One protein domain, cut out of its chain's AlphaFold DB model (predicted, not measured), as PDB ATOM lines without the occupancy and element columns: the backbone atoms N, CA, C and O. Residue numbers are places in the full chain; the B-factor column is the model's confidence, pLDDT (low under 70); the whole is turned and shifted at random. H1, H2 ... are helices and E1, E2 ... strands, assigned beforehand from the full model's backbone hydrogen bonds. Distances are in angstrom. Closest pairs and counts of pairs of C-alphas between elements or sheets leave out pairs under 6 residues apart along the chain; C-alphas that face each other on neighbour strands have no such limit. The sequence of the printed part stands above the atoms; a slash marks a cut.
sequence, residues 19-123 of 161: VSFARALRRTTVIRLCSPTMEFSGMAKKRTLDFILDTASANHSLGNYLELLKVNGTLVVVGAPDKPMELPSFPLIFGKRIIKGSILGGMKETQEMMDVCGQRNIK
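This is residues 19 to 123 of the 161 residues of the protein "ADH_zinc_N domain-containing protein" of Vitis vinifera (UniProt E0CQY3). A small parallel sheet of three strands, E1, E2 and E3, has two short helices, H2 and H3, side by side over one face; off the sheet, H1 and H4 make a second, smaller part, with H4 the farther from the sheet, reached from E3 by residues 102 to 106, while the long unnamed stretch of residues 25 to 48 joins H1 to E1. The printed part has 105 residues, with four named helices and three named strands in the order H1 E1 H2 E2 H3 E3 H4, and the sheet's order is E1 E2 E3. The class is mixed, helices and strands, with 52 residues, under half, in named elements. The whole is compact, with a radius of gyration of the C-alphas of 14.9 A and spans of 40 by 30 by 26 A.

In the sheet, E2, residues 69 to 77, is the inner strand, between the edge strands E1, residues 49 to 54, and E3, residues 98 to 101. E2 bends by 119 degrees at residue 72. E1 and E2 are parallel at 15 degrees, with N 54 and O 76 at 2.8 A and N 70 and O 49 at 2.8 A within hydrogen-bond range. E2 and E3 are parallel at 10 degrees, with N 75 and O 98 at 2.8 A. H2, residues 62 to 68, is on the sheet at a height of 9.2 A, over E1 and, only just, over E2, on which 3 of its 7 C-alphas fall; it runs along the strands, at 25 degrees to E1 on the local plane. H3, residues 89 to 95, is on the same face, also at a height of 9.2 A, over E2 and along the strands. H2 and H3 touch at a shallow tilt of 16 degrees, the same way; their closest C-alphas are those of Leu 66 and Pro 91, 6.2 A apart. E1, H2, E2 and E2, H3, E3 are strand-helix-strand units, two parallel neighbour strands with a helix between, each with a right-handed crossover. H1, residues 19 to 24, and H4, residues 107 to 119, are not on the sheet. They touch at a steep tilt of 57 degrees, the same way, with the closest C-alphas, those of Val 19 and Met 113, 6.6 A apart. H4 is apart from H2 and H3. In the four helices every O i to N i+4 pair is within hydrogen-bond range.

E1 measures 13.0 A from first to last C-alpha, E2 13.9 A and E3 10.3 A. H1 measures 8.5 A, H2 10.2 A, H3 9.9 A and H4 18.5 A. H1 begins at C-alpha 19 (17.362, -36.062, -50.471), E2 begins at C-alpha 69 (15.549, -22.474, -32.943), and H4 ends at C-alpha 119 (27.816, -42.482, -53.021).

The two C-alphas farthest apart, those of Phe 90 and Gln 119, are 42.5 A apart. The printed part has no cut. The links H1 to E1 and E2 to H3 are long, with 24 and 11 residues. The mean pLDDT of the printed part is 72.5; residues 19 to 46 are under 70.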
ATOM      1  N   VAL A  19      16.487 -36.967 -49.706       33.38
ATOM      2  CA  VAL A  19      17.362 -36.062 -50.471       33.38
ATOM      3  C   VAL A  19      17.401 -34.645 -49.884       33.38
ATOM      4  O   VAL A  19      18.464 -34.028 -49.835       33.38
ATOM      5  N   SER A  20      16.272 -34.126 -49.395       33.00
ATOM      6  CA  SER A  20      16.208 -32.835 -48.693       33.00
ATOM      7  C   SER A  20      16.909 -32.912 -47.337       33.00
ATOM      8  O   SER A  20      17.623 -31.981 -46.974       33.00
ATOM      9  N   PHE A  21      16.796 -34.050 -46.645       41.72
ATOM     10  CA  PHE A  21      17.536 -34.350 -45.417       41.72
ATOM     11  C   PHE A  21      19.055 -34.388 -45.672       41.72
ATOM     12  O   PHE A  21      19.808 -33.648 -45.043       41.72
ATOM     13  N   ALA A  22      19.511 -35.123 -46.692       34.59
ATOM     14  CA  ALA A  22      20.920 -35.163 -47.095       34.59
ATOM     15  C   ALA A  22      21.470 -33.809 -47.589       34.59
ATOM     16  O   ALA A  22      22.667 -33.526 -47.474       34.59
ATOM     17  N   ARG A  23      20.605 -32.954 -48.146       29.09
ATOM     18  CA  ARG A  23      20.942 -31.595 -48.593       29.09
ATOM     19  C   ARG A  23      20.944 -30.587 -47.432       29.09
ATOM     20  O   ARG A  23      21.783 -29.689 -47.435       29.09
ATOM     21  N   ALA A  24      20.096 -30.780 -46.419       37.78
ATOM     22  CA  ALA A  24      20.064 -30.011 -45.170       37.78
ATOM     23  C   ALA A  24      21.267 -30.294 -44.246       37.78
ATOM     24  O   ALA A  24      21.684 -29.411 -43.491       37.78
ATOM     25  N   LEU A  25      21.897 -31.470 -44.368       41.28
ATOM     26  CA  LEU A  25      23.126 -31.829 -43.640       41.28
ATOM     27  C   LEU A  25      24.359 -30.983 -44.019       41.28
ATOM     28  O   LEU A  25      25.370 -31.047 -43.329       41.28
ATOM     29  N   ARG A  26      24.317 -30.166 -45.087       32.38
ATOM     30  CA  ARG A  26      25.469 -29.329 -45.484       32.38
ATOM     31  C   ARG A  26      25.675 -28.075 -44.630       32.38
ATOM     32  O   ARG A  26      26.713 -27.437 -44.783       32.38
ATOM     33  N   ARG A  27      24.715 -27.671 -43.788       31.95
ATOM     34  CA  ARG A  27      24.833 -26.401 -43.044       31.95
ATOM     35  C   ARG A  27      24.141 -26.328 -41.686       31.95
ATOM     36  O   ARG A  27      24.130 -25.254 -41.094       31.95
ATOM     37  N   THR A  28      23.595 -27.430 -41.182       37.84
ATOM     38  CA  THR A  28      22.723 -27.376 -40.006       37.84
ATOM     39  C   THR A  28      23.238 -28.299 -38.921       37.84
ATOM     40  O   THR A  28      23.369 -29.501 -39.136       37.84
ATOM     41  N   THR A  29      23.560 -27.722 -37.765       38.00
ATOM     42  CA  THR A  29      23.917 -28.446 -36.544       38.00
ATOM     43  C   THR A  29      22.735 -29.324 -36.134       38.00
ATOM     44  O   THR A  29      21.777 -28.848 -35.532       38.00
ATOM     45  N   VAL A  30      22.786 -30.605 -36.501       44.34
ATOM     46  CA  VAL A  30      21.846 -31.621 -36.028       44.34
ATOM     47  C   VAL A  30      22.249 -31.970 -34.603       44.34
ATOM     48  O   VAL A  30      23.243 -32.658 -34.387       44.34
ATOM     49  N   ILE A  31      21.508 -31.470 -33.619       47.06
ATOM     50  CA  ILE A  31      21.689 -31.917 -32.237       47.06
ATOM     51  C   ILE A  31      20.969 -33.254 -32.106       47.06
ATOM     52  O   ILE A  31      19.746 -33.299 -32.070       47.06
ATOM     53  N   ARG A  32      21.740 -34.343 -32.057       45.03
ATOM     54  CA  ARG A  32      21.246 -35.663 -31.665       45.03
ATOM     55  C   ARG A  32      21.132 -35.684 -30.146       45.03
ATOM     56  O   ARG A  32      22.150 -35.681 -29.462       45.03
ATOM     57  N   LEU A  33      19.915 -35.733 -29.625       47.75
ATOM     58  CA  LEU A  33      19.684 -35.940 -28.198       47.75
ATOM     59  C   LEU A  33      19.243 -37.381 -28.018       47.75
ATOM     60  O   LEU A  33      18.151 -37.774 -28.410       47.75
ATOM     61  N   CYS A  34      20.162 -38.199 -27.519       37.31
ATOM     62  CA  CYS A  34      19.921 -39.610 -27.225       37.31
ATOM     63  C   CYS A  34      20.027 -39.899 -25.719       37.31
ATOM     64  O   CYS A  34      19.815 -41.031 -25.298       37.31
ATOM     65  N   SER A  35      20.357 -38.905 -24.888       33.09
ATOM     66  CA  SER A  35      20.612 -39.122 -23.462       33.09
ATOM     67  C   SER A  35      20.089 -37.948 -22.632       33.09
ATOM     68  O   SER A  35      20.354 -36.804 -23.003       33.09
ATOM     69  N   PRO A  36      19.418 -38.191 -21.489       38.47
ATOM     70  CA  PRO A  36      18.996 -37.127 -20.572       38.47
ATOM     71  C   PRO A  36      20.179 -36.372 -19.936       38.47
ATOM     72  O   PRO A  36      19.987 -35.301 -19.372       38.47
ATOM     73  N   THR A  37      21.402 -36.907 -20.035       34.53
ATOM     74  CA  THR A  37      22.609 -36.393 -19.372       34.53
ATOM     75  C   THR A  37      23.633 -35.751 -20.302       34.53
ATOM     76  O   THR A  37      24.582 -35.155 -19.801       34.53
ATOM     77  N   MET A  38      23.464 -35.799 -21.630       35.06
ATOM     78  CA  MET A  38      24.395 -35.127 -22.550       35.06
ATOM     79  C   MET A  38      24.009 -33.649 -22.706       35.06
ATOM     80  O   MET A  38      23.504 -33.191 -23.724       35.06
ATOM     81  N   GLU A  39      24.199 -32.949 -21.591       37.44
ATOM     82  CA  GLU A  39      24.595 -31.554 -21.473       37.44
ATOM     83  C   GLU A  39      23.888 -30.541 -22.388       37.44
ATOM     84  O   GLU A  39      24.451 -29.968 -23.318       37.44
ATOM     85  N   PHE A  40      22.707 -30.120 -21.928       41.84
ATOM     86  CA  PHE A  40      22.189 -28.757 -22.125       41.84
ATOM     87  C   PHE A  40      23.155 -27.641 -21.639       41.84
ATOM     88  O   PHE A  40      22.867 -26.457 -21.809       41.84
ATOM     89  N   SER A  41      24.298 -28.013 -21.049       31.27
ATOM     90  CA  SER A  41      25.337 -27.165 -20.441       31.27
ATOM     91  C   SER A  41      26.004 -26.177 -21.417       31.27
ATOM     92  O   SER A  41      26.575 -25.175 -21.000       31.27
ATOM     93  N   GLY A  42      25.912 -26.407 -22.734       39.97
ATOM     94  CA  GLY A  42      26.652 -25.628 -23.737       39.97
ATOM     95  C   GLY A  42      25.917 -24.469 -24.424       39.97
ATOM     96  O   GLY A  42      26.535 -23.758 -25.219       39.97
ATOM     97  N   MET A  43      24.615 -24.248 -24.198       44.22
ATOM     98  CA  MET A  43      23.841 -23.308 -25.030       44.22
ATOM     99  C   MET A  43      23.519 -21.978 -24.353       44.22
ATOM    100  O   MET A  43      22.370 -21.597 -24.165       44.22
ATOM    101  N   ALA A  44      24.569 -21.181 -24.152       43.84
ATOM    102  CA  ALA A  44      24.465 -19.736 -23.937       43.84
ATOM    103  C   ALA A  44      23.993 -18.952 -25.191       43.84
ATOM    104  O   ALA A  44      23.942 -17.724 -25.176       43.84
ATOM    105  N   LYS A  45      23.648 -19.629 -26.301       54.94
ATOM    106  CA  LYS A  45      23.252 -18.995 -27.569       54.94
ATOM    107  C   LYS A  45      21.821 -19.365 -27.966       54.94
ATOM    108  O   LYS A  45      21.591 -20.342 -28.679       54.94
ATOM    109  N   LYS A  46      20.860 -18.543 -27.538       67.81
ATOM    110  CA  LYS A  46      19.460 -18.609 -27.994       67.81
ATOM    111  C   LYS A  46      19.372 -18.300 -29.500       67.81
ATOM    112  O   LYS A  46      20.106 -17.444 -29.989       67.81
ATOM    113  N   ARG A  47      18.445 -18.948 -30.221       76.19
ATOM    114  CA  ARG A  47      18.117 -18.685 -31.645       76.19
ATOM    115  C   ARG A  47      19.279 -18.846 -32.639       76.19
ATOM    116  O   ARG A  47      19.518 -17.970 -33.467       76.19
ATOM    117  N   THR A  48      19.987 -19.969 -32.604       79.62
ATOM    118  CA  THR A  48      21.109 -20.235 -33.528       79.62
ATOM    119  C   THR A  48      20.817 -21.296 -34.580       79.62
ATOM    120  O   THR A  48      21.462 -21.299 -35.628       79.62
ATOM    121  N   LEU A  49      19.833 -22.159 -34.342       83.19
ATOM    122  CA  LEU A  49      19.596 -23.344 -35.160       83.19
ATOM    123  C   LEU A  49      18.441 -23.126 -36.129       83.19
ATOM    124  O   LEU A  49      17.395 -22.599 -35.756       83.19
ATOM    125  N   ASP A  50      18.618 -23.555 -37.374       82.50
ATOM    126  CA  ASP A  50      17.563 -23.529 -38.391       82.50
ATOM    127  C   ASP A  50      16.705 -24.812 -38.344       82.50
ATOM    128  O   ASP A  50      15.511 -24.789 -38.653       82.50
ATOM    129  N   PHE A  51      17.300 -25.926 -37.908       84.38
ATOM    130  CA  PHE A  51      16.677 -27.247 -37.869       84.38
ATOM    131  C   PHE A  51      17.156 -28.049 -36.656       84.38
ATOM    132  O   PHE A  51      18.350 -28.056 -36.362       84.38
ATOM    133  N   ILE A  52      16.240 -28.754 -35.993       85.25
ATOM    134  CA  ILE A  52      16.548 -29.729 -34.940       85.25
ATOM    135  C   ILE A  52      15.877 -31.055 -35.302       85.25
ATOM    136  O   ILE A  52      14.694 -31.079 -35.650       85.25
ATOM    137  N   LEU A  53      16.638 -32.146 -35.201       85.06
ATOM    138  CA  LEU A  53      16.137 -33.512 -35.315       85.06
ATOM    139  C   LEU A  53      16.118 -34.143 -33.928       85.06
ATOM    140  O   LEU A  53      17.171 -34.439 -33.368       85.06
ATOM    141  N   ASP A  54      14.927 -34.358 -33.395       84.12
ATOM    142  CA  ASP A  54      14.744 -34.950 -32.084       84.12
ATOM    143  C   ASP A  54      14.553 -36.469 -32.191       84.12
ATOM    144  O   ASP A  54      13.576 -36.965 -32.758       84.12
ATOM    145  N   THR A  55      15.529 -37.198 -31.652       83.19
ATOM    146  CA  THR A  55      15.572 -38.665 -31.597       83.19
ATOM    147  C   THR A  55      15.474 -39.194 -30.167       83.19
ATOM    148  O   THR A  55      15.797 -40.359 -29.934       83.19
ATOM    149  N   ALA A  56      15.116 -38.356 -29.193       82.00
ATOM    150  CA  ALA A  56      15.073 -38.766 -27.799       82.00
ATOM    151  C   ALA A  56      13.812 -39.595 -27.528       82.00
ATOM    152  O   ALA A  56      12.691 -39.117 -27.682       82.00
ATOM    153  N   SER A  57      13.998 -40.834 -27.073       77.44
ATOM    154  CA  SER A  57      12.895 -41.687 -26.603       77.44
ATOM    155  C   SER A  57      12.517 -41.417 -25.142       77.44
ATOM    156  O   SER A  57      11.485 -41.876 -24.671       77.44
ATOM    157  N   ALA A  58      13.348 -40.681 -24.398       78.69
ATOM    158  CA  ALA A  58      13.054 -40.287 -23.024       78.69
ATOM    159  C   ALA A  58      12.189 -39.019 -22.984       78.69
ATOM    160  O   ALA A  58      12.301 -38.151 -23.854       78.69
ATOM    161  N   ASN A  59      11.375 -38.885 -21.933       76.12
ATOM    162  CA  ASN A  59      10.564 -37.692 -21.720       76.12
ATOM    163  C   ASN A  59      11.446 -36.445 -21.554       76.12
ATOM    164  O   ASN A  59      12.372 -36.438 -20.741       76.12
ATOM    165  N   HIS A  60      11.136 -35.386 -22.295       78.25
ATOM    166  CA  HIS A  60      11.895 -34.142 -22.282       78.25
ATOM    167  C   HIS A  60      10.997 -32.948 -22.654       78.25
ATOM    168  O   HIS A  60       9.973 -33.103 -23.317       78.25
ATOM    169  N   SER A  61      11.383 -31.737 -22.237       80.44
ATOM    170  CA  SER A  61      10.617 -30.518 -22.529       80.44
ATOM    171  C   SER A  61      10.998 -29.912 -23.880       80.44
ATOM    172  O   SER A  61      12.161 -29.579 -24.117       80.44
ATOM    173  N   LEU A  62      10.002 -29.686 -24.741       81.31
ATOM    174  CA  LEU A  62      10.194 -29.038 -26.042       81.31
ATOM    175  C   LEU A  62      10.549 -27.554 -25.944       81.31
ATOM    176  O   LEU A  62      11.139 -27.003 -26.874       81.31
ATOM    177  N   GLY A  63      10.186 -26.890 -24.843       82.06
ATOM    178  CA  GLY A  63      10.381 -25.448 -24.687       82.06
ATOM    179  C   GLY A  63      11.830 -25.029 -24.870       82.06
ATOM    180  O   GLY A  63      12.117 -24.099 -25.627       82.06
ATOM    181  N   ASN A  64      12.738 -25.795 -24.273       81.25
ATOM    182  CA  ASN A  64      14.162 -25.529 -24.367       81.25
ATOM    183  C   ASN A  64      14.665 -25.659 -25.814       81.25
ATOM    184  O   ASN A  64      15.429 -24.811 -26.265       81.25
ATOM    185  N   TYR A  65      14.192 -26.644 -26.586       81.38
ATOM    186  CA  TYR A  65      14.576 -26.797 -27.998       81.38
ATOM    187  C   TYR A  65      14.015 -25.709 -28.889       81.38
ATOM    188  O   TYR A  65      14.701 -25.223 -29.790       81.38
ATOM    189  N   LEU A  66      12.780 -25.287 -28.624       83.25
ATOM    190  CA  LEU A  66      12.190 -24.183 -29.352       83.25
ATOM    191  C   LEU A  66      13.038 -22.925 -29.152       83.25
ATOM    192  O   LEU A  66      13.348 -22.270 -30.137       83.25
ATOM    193  N   GLU A  67      13.509 -22.605 -27.945       83.81
ATOM    194  CA  GLU A  67      14.372 -21.431 -27.723       83.81
ATOM    195  C   GLU A  67      15.695 -21.440 -28.505       83.81
ATOM    196  O   GLU A  67      16.191 -20.371 -28.884       83.81
ATOM    197  N   LEU A  68      16.234 -22.621 -28.804       84.00
ATOM    198  CA  LEU A  68      17.439 -22.783 -29.621       84.00
ATOM    199  C   LEU A  68      17.181 -22.515 -31.107       84.00
ATOM    200  O   LEU A  68      18.081 -22.054 -31.818       84.00
ATOM    201  N   LEU A  69      15.950 -22.747 -31.570       84.31
ATOM    202  CA  LEU A  69      15.549 -22.474 -32.943       84.31
ATOM    203  C   LEU A  69      15.444 -20.972 -33.218       84.31
ATOM    204  O   LEU A  69      14.851 -20.192 -32.454       84.31
ATOM    205  N   LYS A  70      15.974 -20.582 -34.376       87.44
ATOM    206  CA  LYS A  70      15.745 -19.288 -35.021       87.44
ATOM    207  C   LYS A  70      14.260 -19.074 -35.332       87.44
ATOM    208  O   LYS A  70      13.429 -19.980 -35.222       87.44
ATOM    209  N   VAL A  71      13.927 -17.847 -35.730       86.50
ATOM    210  CA  VAL A  71      12.600 -17.531 -36.275       86.50
ATOM    211  C   VAL A  71      12.384 -18.361 -37.546       86.50
ATOM    212  O   VAL A  71      13.288 -18.437 -38.373       86.50
ATOM    213  N   ASN A  72      11.216 -18.991 -37.691       86.44
ATOM    214  CA  ASN A  72      10.898 -19.971 -38.745       86.44
ATOM    215  C   ASN A  72      11.714 -21.280 -38.699       86.44
ATOM    216  O   ASN A  72      11.724 -22.037 -39.671       86.44
ATOM    217  N   GLY A  73      12.388 -21.572 -37.582       85.81
ATOM    218  CA  GLY A  73      13.087 -22.839 -37.397       85.81
ATOM    219  C   GLY A  73      12.131 -24.036 -37.357       85.81
ATOM    220  O   GLY A  73      10.972 -23.913 -36.945       85.81
ATOM    221  N   THR A  74      12.624 -25.200 -37.782       87.38
ATOM    222  CA  THR A  74      11.840 -26.446 -37.812       87.38
ATOM    223  C   THR A  74      12.387 -27.469 -36.820       87.38
ATOM    224  O   THR A  74      13.566 -27.812 -36.860       87.38
ATOM    225  N   LEU A  75      11.512 -27.988 -35.962       87.88
ATOM    226  CA  LEU A  75      11.760 -29.147 -35.113       87.88
ATOM    227  C   LEU A  75      11.085 -30.373 -35.737       87.88
ATOM    228  O   LEU A  75       9.878 -30.350 -35.989       87.88
ATOM    229  N   VAL A  76      11.845 -31.438 -35.976       89.00
ATOM    230  CA  VAL A  76      11.302 -32.725 -36.429       89.00
ATOM    231  C   VAL A  76      11.443 -33.751 -35.319       89.00
ATOM    232  O   VAL A  76      12.558 -34.077 -34.926       89.00
ATOM    233  N   VAL A  77      10.308 -34.256 -34.846       86.88
ATOM    234  CA  VAL A  77      10.220 -35.286 -33.812       86.88
ATOM    235  C   VAL A  77      10.153 -36.654 -34.487       86.88
ATOM    236  O   VAL A  77       9.242 -36.931 -35.273       86.88
ATOM    237  N   VAL A  78      11.154 -37.481 -34.200       85.75
ATOM    238  CA  VAL A  78      11.250 -38.893 -34.607       85.75
ATOM    239  C   VAL A  78      11.262 -39.804 -33.374       85.75
ATOM    240  O   VAL A  78      10.858 -40.961 -33.460       85.75
ATOM    241  N   GLY A  79      11.701 -39.285 -32.223       79.75
ATOM    242  CA  GLY A  79      11.590 -39.963 -30.934       79.75
ATOM    243  C   GLY A  79      10.135 -40.200 -30.520       79.75
ATOM    244  O   GLY A  79       9.251 -39.396 -30.816       79.75
ATOM    245  N   ALA A  80       9.897 -41.312 -29.827       79.44
ATOM    246  CA  ALA A  80       8.585 -41.692 -29.311       79.44
ATOM    247  C   ALA A  80       8.674 -41.887 -27.787       79.44
ATOM    248  O   ALA A  80       9.068 -42.966 -27.344       79.44
ATOM    249  N   PRO A  81       8.382 -40.846 -26.986       80.38
ATOM    250  CA  PRO A  81       8.334 -40.962 -25.536       80.38
ATOM    251  C   PRO A  81       7.011 -41.571 -25.054       80.38
ATOM    252  O   PRO A  81       5.960 -41.364 -25.657       80.38
ATOM    253  N   ASP A  82       7.050 -42.257 -23.909       79.06
ATOM    254  CA  ASP A  82       5.863 -42.887 -23.301       79.06
ATOM    255  C   ASP A  82       4.840 -41.874 -22.760       79.06
ATOM    256  O   ASP A  82       3.667 -42.193 -22.561       79.06
ATOM    257  N   LYS A  83       5.284 -40.643 -22.476       82.38
ATOM    258  CA  LYS A  83       4.451 -39.558 -21.946       82.38
ATOM    259  C   LYS A  83       4.169 -38.519 -23.032       82.38
ATOM    260  O   LYS A  83       5.046 -38.255 -23.855       82.38
ATOM    261  N   PRO A  84       2.984 -37.881 -23.015       81.44
ATOM    262  CA  PRO A  84       2.685 -36.798 -23.938       81.44
ATOM    263  C   PRO A  84       3.666 -35.640 -23.734       81.44
ATOM    264  O   PRO A  84       3.963 -35.246 -22.606       81.44
ATOM    265  N   MET A  85       4.162 -35.097 -24.842       80.19
ATOM    266  CA  MET A  85       5.120 -33.996 -24.829       80.19
ATOM    267  C   MET A  85       4.400 -32.667 -24.601       80.19
ATOM    268  O   MET A  85       3.442 -32.336 -25.302       80.19
ATOM    269  N   GLU A  86       4.889 -31.872 -23.653       82.75
ATOM    270  CA  GLU A  86       4.352 -30.538 -23.394       82.75
ATOM    271  C   GLU A  86       4.846 -29.539 -24.445       82.75
ATOM    272  O   GLU A  86       6.051 -29.336 -24.630       82.75
ATOM    273  N   LEU A  87       3.901 -28.888 -25.128       84.19
ATOM    274  CA  LEU A  87       4.187 -27.896 -26.155       84.19
ATOM    275  C   LEU A  87       3.908 -26.475 -25.642       84.19
ATOM    276  O   LEU A  87       2.744 -26.081 -25.550       84.19
ATOM    277  N   PRO A  88       4.939 -25.654 -25.374       85.44
ATOM    278  CA  PRO A  88       4.709 -24.278 -24.959       85.44
ATOM    279  C   PRO A  88       4.316 -23.402 -26.157       85.44
ATOM    280  O   PRO A  88       5.040 -23.292 -27.150       85.44
ATOM    281  N   SER A  89       3.171 -22.728 -26.049       85.69
ATOM    282  CA  SER A  89       2.601 -21.921 -27.136       85.69
ATOM    283  C   SER A  89       3.371 -20.624 -27.390       85.69
ATOM    284  O   SER A  89       3.555 -20.236 -28.542       85.69
ATOM    285  N   PHE A  90       3.875 -19.957 -26.345       85.62
ATOM    286  CA  PHE A  90       4.579 -18.677 -26.496       85.62
ATOM    287  C   PHE A  90       5.846 -18.783 -27.366       85.62
ATOM    288  O   PHE A  90       5.957 -18.025 -28.335       85.62
ATOM    289  N   PRO A  91       6.777 -19.731 -27.126       84.75
ATOM    290  CA  PRO A  91       7.932 -19.926 -28.000       84.75
ATOM    291  C   PRO A  91       7.547 -20.295 -29.440       84.75
ATOM    292  O   PRO A  91       8.269 -19.928 -30.369       84.75
ATOM    293  N   LEU A  92       6.441 -21.010 -29.646       86.00
ATOM    294  CA  LEU A  92       5.966 -21.377 -30.979       86.00
ATOM    295  C   LEU A  92       5.463 -20.142 -31.748       86.00
ATOM    296  O   LEU A  92       5.903 -19.901 -32.873       86.00
ATOM    297  N   ILE A  93       4.602 -19.338 -31.114       86.25
ATOM    298  CA  ILE A  93       3.955 -18.158 -31.707       86.25
ATOM    299  C   ILE A  93       4.982 -17.058 -31.988       86.25
ATOM    300  O   ILE A  93       5.107 -16.606 -33.127       86.25
ATOM    301  N   PHE A  94       5.772 -16.661 -30.984       84.94
ATOM    302  CA  PHE A  94       6.756 -15.583 -31.141       84.94
ATOM    303  C   PHE A  94       7.893 -15.950 -32.101       84.94
ATOM    304  O   PHE A  94       8.473 -15.076 -32.742       84.94
ATOM    305  N   GLY A  95       8.227 -17.238 -32.203       83.25
ATOM    306  CA  GLY A  95       9.268 -17.733 -33.099       83.25
ATOM    307  C   GLY A  95       8.777 -18.131 -34.492       83.25
ATOM    308  O   GLY A  95       9.617 -18.463 -35.324       83.25
ATOM    309  N   LYS A  96       7.459 -18.153 -34.752       87.75
ATOM    310  CA  LYS A  96       6.860 -18.742 -35.968       87.75
ATOM    311  C   LYS A  96       7.447 -20.125 -36.298       87.75
ATOM    312  O   LYS A  96       7.797 -20.418 -37.438       87.75
ATOM    313  N   ARG A  97       7.644 -20.953 -35.270       87.06
ATOM    314  CA  ARG A  97       8.365 -22.231 -35.378       87.06
ATOM    315  C   ARG A  97       7.438 -23.338 -35.850       87.06
ATOM    316  O   ARG A  97       6.241 -23.313 -35.576       87.06
ATOM    317  N   ILE A  98       8.012 -24.321 -36.534       88.44
ATOM    318  CA  ILE A  98       7.271 -25.446 -37.104       88.44
ATOM    319  C   ILE A  98       7.686 -26.725 -36.385       88.44
ATOM    320  O   ILE A  98       8.877 -26.993 -36.247       88.44
ATOM    321  N   ILE A  99       6.707 -27.530 -35.975       88.75
ATOM    322  CA  ILE A  99       6.928 -28.866 -35.414       88.75
ATOM    323  C   ILE A  99       6.336 -29.887 -36.379       88.75
ATOM    324  O   ILE A  99       5.208 -29.720 -36.843       88.75
ATOM    325  N   LYS A 100       7.106 -30.922 -36.715       88.69
ATOM    326  CA  LYS A 100       6.678 -32.013 -37.598       88.69
ATOM    327  C   LYS A 100       7.036 -33.359 -36.987       88.69
ATOM    328  O   LYS A 100       8.105 -33.492 -36.407       88.69
ATOM    329  N   GLY A 101       6.173 -34.351 -37.171       86.62
ATOM    330  CA  GLY A 101       6.490 -35.751 -36.900       86.62
ATOM    331  C   GLY A 101       6.936 -36.468 -38.173       86.62
ATOM    332  O   GLY A 101       6.445 -36.159 -39.261       86.62
ATOM    333  N   SER A 102       7.851 -37.426 -38.050       84.62
ATOM    334  CA  SER A 102       8.200 -38.353 -39.132       84.62
ATOM    335  C   SER A 102       8.576 -39.712 -38.549       84.62
ATOM    336  O   SER A 102       9.326 -39.768 -37.581       84.62
ATOM    337  N   ILE A 103       8.045 -40.794 -39.125       78.12
ATOM    338  CA  ILE A 103       8.262 -42.161 -38.628       78.12
ATOM    339  C   ILE A 103       9.031 -43.023 -39.631       78.12
ATOM    340  O   ILE A 103      10.058 -43.600 -39.293       78.12
ATOM    341  N   LEU A 104       8.562 -43.082 -40.876       79.62
ATOM    342  CA  LEU A 104       9.107 -43.905 -41.952       79.62
ATOM    343  C   LEU A 104       8.955 -43.155 -43.280       79.62
ATOM    344  O   LEU A 104       7.963 -42.454 -43.488       79.62
ATOM    345  N   GLY A 105       9.942 -43.316 -44.163       79.62
ATOM    346  CA  GLY A 105       9.883 -42.842 -45.548       79.62
ATOM    347  C   GLY A 105       9.260 -43.880 -46.483       79.62
ATOM    348  O   GLY A 105       9.234 -45.075 -46.180       79.62
ATOM    349  N   GLY A 106       8.763 -43.435 -47.639       87.06
ATOM    350  CA  GLY A 106       8.257 -44.340 -48.679       87.06
ATOM    351  C   GLY A 106       9.377 -45.128 -49.375       87.06
ATOM    352  O   GLY A 106      10.541 -44.741 -49.323       87.06
ATOM    353  N   MET A 107       9.044 -46.201 -50.109       88.50
ATOM    354  CA  MET A 107      10.046 -47.043 -50.800       88.50
ATOM    355  C   MET A 107      10.990 -46.243 -51.705       88.50
ATOM    356  O   MET A 107      12.201 -46.452 -51.686       88.50
ATOM    357  N   LYS A 108      10.441 -45.293 -52.470       89.94
ATOM    358  CA  LYS A 108      11.228 -44.429 -53.355       89.94
ATOM    359  C   LYS A 108      12.220 -43.560 -52.573       89.94
ATOM    360  O   LYS A 108      13.373 -43.444 -52.965       89.94
ATOM    361  N   GLU A 109      11.784 -42.983 -51.458       84.12
ATOM    362  CA  GLU A 109      12.630 -42.143 -50.601       84.12
ATOM    363  C   GLU A 109      13.721 -42.977 -49.923       84.12
ATOM    364  O   GLU A 109      14.866 -42.541 -49.814       84.12
ATOM    365  N   THR A 110      13.402 -44.200 -49.503       87.50
ATOM    366  CA  THR A 110      14.393 -45.127 -48.950       87.50
ATOM    367  C   THR A 110      15.451 -45.490 -49.988       87.50
ATOM    368  O   THR A 110      16.632 -45.480 -49.656       87.50
ATOM    369  N   GLN A 111      15.073 -45.733 -51.247       89.44
ATOM    370  CA  GLN A 111      16.048 -45.992 -52.309       89.44
ATOM    371  C   GLN A 111      16.967 -44.786 -52.540       89.44
ATOM    372  O   GLN A 111      18.185 -44.930 -52.507       89.44
ATOM    373  N   GLU A 112      16.399 -43.581 -52.656       89.12
ATOM    374  CA  GLU A 112      17.179 -42.344 -52.794       89.12
ATOM    375  C   GLU A 112      18.141 -42.131 -51.604       89.12
ATOM    376  O   GLU A 112      19.268 -41.667 -51.780       89.12
ATOM    377  N   MET A 113      17.722 -42.495 -50.385       85.44
ATOM    378  CA  MET A 113      18.566 -42.449 -49.186       85.44
ATOM    379  C   MET A 113      19.741 -43.426 -49.285       85.44
ATOM    380  O   MET A 113      20.881 -43.036 -49.031       85.44
ATOM    381  N   MET A 114      19.472 -44.670 -49.686       88.31
ATOM    382  CA  MET A 114      20.493 -45.705 -49.852       88.31
ATOM    383  C   MET A 114      21.508 -45.328 -50.934       88.31
ATOM    384  O   MET A 114      22.710 -45.488 -50.718       88.31
ATOM    385  N   ASP A 115      21.051 -44.747 -52.046       90.88
ATOM    386  CA  ASP A 115      21.918 -44.283 -53.131       90.88
ATOM    387  C   ASP A 115      22.869 -43.177 -52.646       90.88
ATOM    388  O   ASP A 115      24.073 -43.212 -52.913       90.88
ATOM    389  N   VAL A 116      22.363 -42.216 -51.863       86.81
ATOM    390  CA  VAL A 116      23.189 -41.160 -51.256       86.81
ATOM    391  C   VAL A 116      24.196 -41.741 -50.260       86.81
ATOM    392  O   VAL A 116      25.359 -41.325 -50.259       86.81
ATOM    393  N   CYS A 117      23.776 -42.689 -49.420       87.69
ATOM    394  CA  CYS A 117      24.658 -43.348 -48.459       87.69
ATOM    395  C   CYS A 117      25.785 -44.113 -49.165       87.69
ATOM    396  O   CYS A 117      26.943 -43.984 -48.764       87.69
ATOM    397  N   GLY A 118      25.468 -44.826 -50.251       89.56
ATOM    398  CA  GLY A 118      26.446 -45.521 -51.085       89.56
ATOM    399  C   GLY A 118      27.443 -44.567 -51.745       89.56
ATOM    400  O   GLY A 118      28.650 -44.763 -51.631       89.56
ATOM    401  N   GLN A 119      26.962 -43.480 -52.357       90.94
ATOM    402  CA  GLN A 119      27.816 -42.482 -53.021       90.94
ATOM    403  C   GLN A 119      28.760 -41.748 -52.063       90.94
ATOM    404  O   GLN A 119      29.826 -41.290 -52.469       90.94
ATOM    405  N   ARG A 120      28.358 -41.583 -50.799       87.88
ATOM    406  CA  ARG A 120      29.104 -40.800 -49.801       87.88
ATOM    407  C   ARG A 120      29.795 -41.647 -48.742       87.88
ATOM    408  O   ARG A 120      30.341 -41.081 -47.800       87.88
ATOM    409  N   ASN A 121      29.767 -42.971 -48.895       87.81
ATOM    410  CA  ASN A 121      30.318 -43.926 -47.938       87.81
ATOM    411  C   ASN A 121      29.830 -43.669 -46.495       87.81
ATOM    412  O   ASN A 121      30.596 -43.751 -45.536       87.81
ATOM    413  N   ILE A 122      28.549 -43.319 -46.344       84.81
ATOM    414  CA  ILE A 122      27.928 -43.110 -45.034       84.81
ATOM    415  C   ILE A 122      27.580 -44.486 -44.476       84.81
ATOM    416  O   ILE A 122      26.724 -45.186 -45.016       84.81
ATOM    417  N   LYS A 123      28.250 -44.871 -43.392       85.12
ATOM    418  CA  LYS A 123      28.031 -46.136 -42.687       85.12
ATOM    419  C   LYS A 123      27.617 -45.864 -41.246       85.12
ATOM    420  O   LYS A 123      27.908 -44.805 -40.697       85.12
TER     421      LYS A 123